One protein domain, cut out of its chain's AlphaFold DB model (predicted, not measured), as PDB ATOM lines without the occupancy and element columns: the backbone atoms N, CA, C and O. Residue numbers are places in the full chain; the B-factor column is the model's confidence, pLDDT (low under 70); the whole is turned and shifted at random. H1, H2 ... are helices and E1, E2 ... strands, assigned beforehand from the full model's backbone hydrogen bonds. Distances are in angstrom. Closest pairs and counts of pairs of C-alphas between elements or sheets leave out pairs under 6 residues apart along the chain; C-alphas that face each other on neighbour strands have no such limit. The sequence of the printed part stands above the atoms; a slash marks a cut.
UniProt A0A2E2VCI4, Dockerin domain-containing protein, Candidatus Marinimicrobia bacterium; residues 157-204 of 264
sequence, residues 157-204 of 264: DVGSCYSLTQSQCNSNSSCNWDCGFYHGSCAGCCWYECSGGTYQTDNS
ATOM      1  N   ASP A 157      -5.538 -37.352   2.805       89.94
ATOM      2  CA  ASP A 157      -5.054 -35.989   2.669       89.94
ATOM      3  C   ASP A 157      -4.453 -35.740   1.285       89.94
ATOM      4  O   ASP A 157      -3.726 -36.563   0.723       89.94
ATOM      5  N   VAL A 158      -4.705 -34.548   0.735       89.19
ATOM      6  CA  VAL A 158      -4.130 -34.113  -0.545       89.19
ATOM      7  C   VAL A 158      -3.186 -32.939  -0.323       89.19
ATOM      8  O   VAL A 158      -3.602 -31.823  -0.002       89.19
ATOM      9  N   GLY A 159      -1.898 -33.178  -0.553       86.62
ATOM     10  CA  GLY A 159      -0.843 -32.176  -0.460       86.62
ATOM     11  C   GLY A 159      -0.352 -31.702  -1.828       86.62
ATOM     12  O   GLY A 159      -0.569 -32.338  -2.855       86.62
ATOM     13  N   SER A 160       0.355 -30.571  -1.858       88.25
ATOM     14  CA  SER A 160       1.001 -30.052  -3.071       88.25
ATOM     15  C   SER A 160       2.484 -30.411  -3.082       88.25
ATOM     16  O   SER A 160       3.201 -30.066  -2.137       88.25
ATOM     17  N   CYS A 161       2.966 -31.025  -4.166       88.62
ATOM     18  CA  CYS A 161       4.382 -31.359  -4.344       88.62
ATOM     19  C   CYS A 161       5.276 -30.118  -4.181       88.62
ATOM     20  O   CYS A 161       6.319 -30.192  -3.544       88.62
ATOM     21  N   TYR A 162       4.817 -28.942  -4.625       85.62
ATOM     22  CA  TYR A 162       5.570 -27.682  -4.540       85.62
ATOM     23  C   TYR A 162       5.916 -27.234  -3.111       85.62
ATOM     24  O   TYR A 162       6.774 -26.373  -2.928       85.62
ATOM     25  N   SER A 163       5.237 -27.784  -2.102       85.44
ATOM     26  CA  SER A 163       5.479 -27.479  -0.688       85.44
ATOM     27  C   SER A 163       6.490 -28.420  -0.018       85.44
ATOM     28  O   SER A 163       6.874 -28.185   1.128       85.44
ATOM     29  N   LEU A 164       6.941 -29.463  -0.724       87.62
ATOM     30  CA  LEU A 164       7.806 -30.508  -0.182       87.62
ATOM     31  C   LEU A 164       9.294 -30.155  -0.262       87.62
ATOM     32  O   LEU A 164       9.787 -29.573  -1.230       87.62
ATOM     33  N   THR A 165      10.038 -30.594   0.753       88.06
ATOM     34  CA  THR A 165      11.507 -30.583   0.730       88.06
ATOM     35  C   THR A 165      12.060 -31.679  -0.189       88.06
ATOM     36  O   THR A 165      11.344 -32.603  -0.576       88.06
ATOM     37  N   GLN A 166      13.356 -31.624  -0.517       85.69
ATOM     38  CA  GLN A 166      14.002 -32.597  -1.408       85.69
ATOM     39  C   GLN A 166      13.810 -34.057  -0.972       85.69
ATOM     40  O   GLN A 166      13.506 -34.914  -1.800       85.69
ATOM     41  N   SER A 167      13.977 -34.356   0.317       87.69
ATOM     42  CA  SER A 167      13.836 -35.723   0.832       87.69
ATOM     43  C   SER A 167      12.390 -36.214   0.766       87.69
ATOM     44  O   SER A 167      12.147 -37.346   0.352       87.69
ATOM     45  N   GLN A 168      11.432 -35.356   1.120       88.06
ATOM     46  CA  GLN A 168      10.007 -35.673   1.061       88.06
ATOM     47  C   GLN A 168       9.542 -35.865  -0.385       88.06
ATOM     48  O   GLN A 168       8.810 -36.805  -0.668       88.06
ATOM     49  N   CYS A 169      10.016 -35.031  -1.312       88.31
ATOM     50  CA  CYS A 169       9.693 -35.144  -2.730       88.31
ATOM     51  C   CYS A 169      10.152 -36.483  -3.317       88.31
ATOM     52  O   CYS A 169       9.367 -37.184  -3.937       88.31
ATOM     53  N   ASN A 170      11.400 -36.874  -3.041       87.12
ATOM     54  CA  ASN A 170      11.962 -38.140  -3.517       87.12
ATOM     55  C   ASN A 170      11.296 -39.380  -2.896       87.12
ATOM     56  O   ASN A 170      11.435 -40.474  -3.434       87.12
ATOM     57  N   SER A 171      10.618 -39.217  -1.757       86.81
ATOM     58  CA  SER A 171       9.895 -40.301  -1.078       86.81
ATOM     59  C   SER A 171       8.463 -40.466  -1.601       86.81
ATOM     60  O   SER A 171       7.863 -41.518  -1.411       86.81
ATOM     61  N   ASN A 172       7.918 -39.449  -2.276       83.69
ATOM     62  CA  ASN A 172       6.580 -39.476  -2.854       83.69
ATOM     63  C   ASN A 172       6.663 -39.816  -4.342       83.69
ATOM     64  O   ASN A 172       7.095 -38.995  -5.146       83.69
ATOM     65  N   SER A 173       6.180 -40.994  -4.733       84.25
ATOM     66  CA  SER A 173       6.202 -41.464  -6.130       84.25
ATOM     67  C   SER A 173       5.422 -40.573  -7.109       84.25
ATOM     68  O   SER A 173       5.676 -40.615  -8.311       84.25
ATOM     69  N   SER A 174       4.484 -39.764  -6.604       84.50
ATOM     70  CA  SER A 174       3.677 -38.819  -7.393       84.50
ATOM     71  C   SER A 174       4.358 -37.462  -7.615       84.50
ATOM     72  O   SER A 174       3.872 -36.653  -8.404       84.50
ATOM     73  N   CYS A 175       5.479 -37.201  -6.940       89.12
ATOM     74  CA  CYS A 175       6.245 -35.973  -7.085       89.12
ATOM     75  C   CYS A 175       7.598 -36.256  -7.749       89.12
ATOM     76  O   CYS A 175       8.149 -37.347  -7.638       89.12
ATOM     77  N   ASN A 176       8.154 -35.260  -8.436       88.88
ATOM     78  CA  ASN A 176       9.459 -35.365  -9.071       88.88
ATOM     79  C   ASN A 176      10.359 -34.193  -8.686       88.88
ATOM     80  O   ASN A 176       9.972 -33.027  -8.797       88.88
ATOM     81  N   TRP A 177      11.574 -34.507  -8.245       86.12
ATOM     82  CA  TRP A 177      12.566 -33.505  -7.883       86.12
ATOM     83  C   TRP A 177      13.372 -33.102  -9.114       86.12
ATOM     84  O   TRP A 177      14.411 -33.691  -9.424       86.12
ATOM     85  N   ASP A 178      12.885 -32.079  -9.805       83.25
ATOM     86  CA  ASP A 178      13.416 -31.676 -11.098       83.25
ATOM     87  C   ASP A 178      14.076 -30.301 -11.072       83.25
ATOM     88  O   ASP A 178      13.865 -29.444 -10.213       83.25
ATOM     89  N   CYS A 179      14.910 -30.109 -12.086       80.38
ATOM     90  CA  CYS A 179      15.568 -28.857 -12.384       80.38
ATOM     91  C   CYS A 179      14.696 -27.985 -13.301       80.38
ATOM     92  O   CYS A 179      14.575 -28.274 -14.495       80.38
ATOM     93  N   GLY A 180      14.132 -26.892 -12.779       68.44
ATOM     94  CA  GLY A 180      13.416 -25.898 -13.586       68.44
ATOM     95  C   GLY A 180      14.375 -24.940 -14.310       68.44
ATOM     96  O   GLY A 180      15.254 -24.337 -13.689       68.44
ATOM     97  N   PHE A 181      14.219 -24.761 -15.630       61.78
ATOM     98  CA  PHE A 181      15.023 -23.809 -16.416       61.78
ATOM     99  C   PHE A 181      14.499 -22.371 -16.271       61.78
ATOM    100  O   PHE A 181      13.448 -22.016 -16.808       61.78
ATOM    101  N   TYR A 182      15.271 -21.503 -15.611       55.12
ATOM    102  CA  TYR A 182      14.962 -20.074 -15.520       55.12
ATOM    103  C   TYR A 182      15.361 -19.347 -16.818       55.12
ATOM    104  O   TYR A 182      16.543 -19.145 -17.107       55.12
ATOM    105  N   HIS A 183      14.383 -18.916 -17.619       59.31
ATOM    106  CA  HIS A 183      14.632 -18.046 -18.772       59.31
ATOM    107  C   HIS A 183      14.893 -16.609 -18.293       59.31
ATOM    108  O   HIS A 183      13.953 -15.889 -17.962       59.31
ATOM    109  N   GLY A 184      16.155 -16.154 -18.283       57.06
ATOM    110  CA  GLY A 184      16.401 -14.722 -18.080       57.06
ATOM    111  C   GLY A 184      17.833 -14.197 -18.078       57.06
ATOM    112  O   GLY A 184      18.055 -13.141 -18.665       57.06
ATOM    113  N   SER A 185      18.813 -14.852 -17.441       59.34
ATOM    114  CA  SER A 185      20.118 -14.171 -17.263       59.34
ATOM    115  C   SER A 185      21.337 -15.016 -16.874       59.34
ATOM    116  O   SER A 185      22.427 -14.453 -16.781       59.34
ATOM    117  N   CYS A 186      21.242 -16.340 -16.721       60.47
ATOM    118  CA  CYS A 186      22.439 -17.179 -16.611       60.47
ATOM    119  C   CYS A 186      22.293 -18.491 -17.383       60.47
ATOM    120  O   CYS A 186      21.348 -19.253 -17.197       60.47
ATOM    121  N   ALA A 187      23.256 -18.755 -18.267       53.31
ATOM    122  CA  ALA A 187      23.374 -20.024 -18.966       53.31
ATOM    123  C   ALA A 187      23.814 -21.103 -17.962       53.31
ATOM    124  O   ALA A 187      24.998 -21.215 -17.655       53.31
ATOM    125  N   GLY A 188      22.847 -21.855 -17.427       59.03
ATOM    126  CA  GLY A 188      23.093 -23.029 -16.583       59.03
ATOM    127  C   GLY A 188      22.743 -22.898 -15.099       59.03
ATOM    128  O   GLY A 188      23.076 -23.812 -14.349       59.03
ATOM    129  N   CYS A 189      22.080 -21.826 -14.642       64.62
ATOM    130  CA  CYS A 189      21.511 -21.871 -13.292       64.62
ATOM    131  C   CYS A 189      20.230 -22.695 -13.297       64.62
ATOM    132  O   CYS A 189      19.339 -22.480 -14.120       64.62
ATOM    133  N   CYS A 190      20.158 -23.600 -12.337       70.25
ATOM    134  CA  CYS A 190      19.020 -24.452 -12.080       70.25
ATOM    135  C   CYS A 190      18.505 -24.165 -10.674       70.25
ATOM    136  O   CYS A 190      19.305 -24.139  -9.733       70.25
ATOM    137  N   TRP A 191      17.198 -23.966 -10.532       72.56
ATOM    138  CA  TRP A 191      16.546 -24.057  -9.233       72.56
ATOM    139  C   TRP A 191      15.880 -25.426  -9.145       72.56
ATOM    140  O   TRP A 191      15.097 -25.790 -10.022       72.56
ATOM    141  N   TYR A 192      16.257 -26.196  -8.129       79.12
ATOM    142  CA  TYR A 192      15.633 -27.484  -7.872       79.12
ATOM    143  C   TYR A 192      14.336 -27.260  -7.110       79.12
ATOM    144  O   TYR A 192      14.338 -26.636  -6.046       79.12
ATOM    145  N   GLU A 193      13.248 -27.779  -7.658       82.81
ATOM    146  CA  GLU A 193      11.932 -27.716  -7.041       82.81
ATOM    147  C   GLU A 193      11.208 -29.050  -7.182       82.81
ATOM    148  O   GLU A 193      11.425 -29.816  -8.123       82.81
ATOM    149  N   CYS A 194      10.335 -29.326  -6.220       86.25
ATOM    150  CA  CYS A 194       9.490 -30.501  -6.266       86.25
ATOM    151  C   CYS A 194       8.281 -30.224  -7.170       86.25
ATOM    152  O   CYS A 194       7.380 -29.463  -6.817       86.25
ATOM    153  N   SER A 195       8.294 -30.818  -8.358       82.75
ATOM    154  CA  SER A 195       7.230 -30.748  -9.363       82.75
ATOM    155  C   SER A 195       6.326 -31.986  -9.282       82.75
ATOM    156  O   SER A 195       6.633 -32.927  -8.560       82.75
ATOM    157  N   GLY A 196       5.200 -32.009 -10.001       79.25
ATOM    158  CA  GLY A 196       4.284 -33.171 -10.027       79.25
ATOM    159  C   GLY A 196       2.829 -32.861  -9.658       79.25
ATOM    160  O   GLY A 196       1.964 -33.711  -9.815       79.25
ATOM    161  N   GLY A 197       2.526 -31.624  -9.248       84.81
ATOM    162  CA  GLY A 197       1.166 -31.216  -8.894       84.81
ATOM    163  C   GLY A 197       0.839 -31.545  -7.439       84.81
ATOM    164  O   GLY A 197       1.347 -30.872  -6.542       84.81
ATOM    165  N   THR A 198      -0.013 -32.543  -7.209       88.00
ATOM    166  CA  THR A 198      -0.479 -32.960  -5.875       88.00
ATOM    167  C   THR A 198      -0.112 -34.407  -5.574       88.00
ATOM    168  O   THR A 198      -0.084 -35.235  -6.481       88.00
ATOM    169  N   TYR A 199       0.114 -34.716  -4.302       87.75
ATOM    170  CA  TYR A 199       0.283 -36.075  -3.791       87.75
ATOM    171  C   TYR A 199      -0.835 -36.396  -2.798       87.75
ATOM    172  O   TYR A 199      -1.480 -35.487  -2.273       87.75
ATOM    173  N   GLN A 200      -1.059 -37.686  -2.565       89.06
ATOM    174  CA  GLN A 200      -2.009 -38.184  -1.576       89.06
ATOM    175  C   GLN A 200      -1.253 -38.831  -0.422       89.06
ATOM    176  O   GLN A 200      -0.225 -39.479  -0.636       89.06
ATOM    177  N   THR A 201      -1.751 -38.637   0.790       87.81
ATOM    178  CA  THR A 201      -1.307 -39.349   1.985       87.81
ATOM    179  C   THR A 201      -2.512 -40.043   2.577       87.81
ATOM    180  O   THR A 201      -3.536 -39.407   2.800       87.81
ATOM    181  N   ASP A 202      -2.377 -41.347   2.765       89.12
ATOM    182  CA  ASP A 202      -3.392 -42.170   3.394       89.12
ATOM    183  C   ASP A 202      -3.086 -42.244   4.892       89.12
ATOM    184  O   ASP A 202      -2.070 -42.817   5.292       89.12
ATOM    185  N   ASN A 203      -3.914 -41.572   5.685       90.69
ATOM    186  CA  ASN A 203      -3.900 -41.599   7.142       90.69
ATOM    187  C   ASN A 203      -5.088 -42.409   7.679       90.69
ATOM    188  O   ASN A 203      -5.435 -42.231   8.843       90.69
ATOM    189  N   SER A 204      -5.732 -43.234   6.844       92.62
ATOM    190  CA  SER A 204      -6.893 -44.026   7.251       92.62
ATOM    191  C   SER A 204      -6.563 -44.906   8.452       92.62
ATOM    192  O   SER A 204      -5.429 -45.364   8.625       92.62
TER     193      SER A 204
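AT A GLANCE: This is residues 157 to 204 of the 264 residues of the protein "Dockerin domain-containing protein" of Candidatus Marinimicrobia bacterium (UniProt A0A2E2VCI4). Two antiparallel two-stranded ribbons, E1 with E4 and the hairpin of E2 and E3, follow each other along a loose rod. The short helix H1 packs on the hairpin near the joint, and residues 183 to 188 stick out at the hairpin's tip. The printed part has 48 residues, with E1, H1, E2, E3, E4 in this order, class mixed, radius of gyration of the C-alphas 12.9 A, spans 47 by 15 by 13 A.

HOW THE PARTS SIT: E1, residues 157 to 160, and E4, residues 198 to 202, are antiparallel at 153 degrees; N 157 and O 201, 2.9 A apart, are within hydrogen-bond range. In H1, residues 166 to 171, every O i to N i+4 pair is within that range. E2, residues 176 to 181, and E3, residues 190 to 195, form an antiparallel hairpin at 142 degrees, with N 176 and O 195 within hydrogen-bond range at 2.8 A. The closest C-alphas of H1 and E3, Cys 169 and Cys 194, are 5.8 A apart. E3 runs on into E4 at 46 degrees.

IN THESE COORDINATES: E1 begins at C-alpha 157 (-5.054, -35.989, 2.669); E4 ends at C-alpha 202 (-3.392, -42.170, 3.394). E2 is 14.8 A long, E3 13.6 A.

THE WHOLE: The C-alphas farthest apart, Ser 185 and Ser 204, are 47.1 A apart. The printed part has no cut and no long link. Residues 180 to 189 have pLDDT under 70.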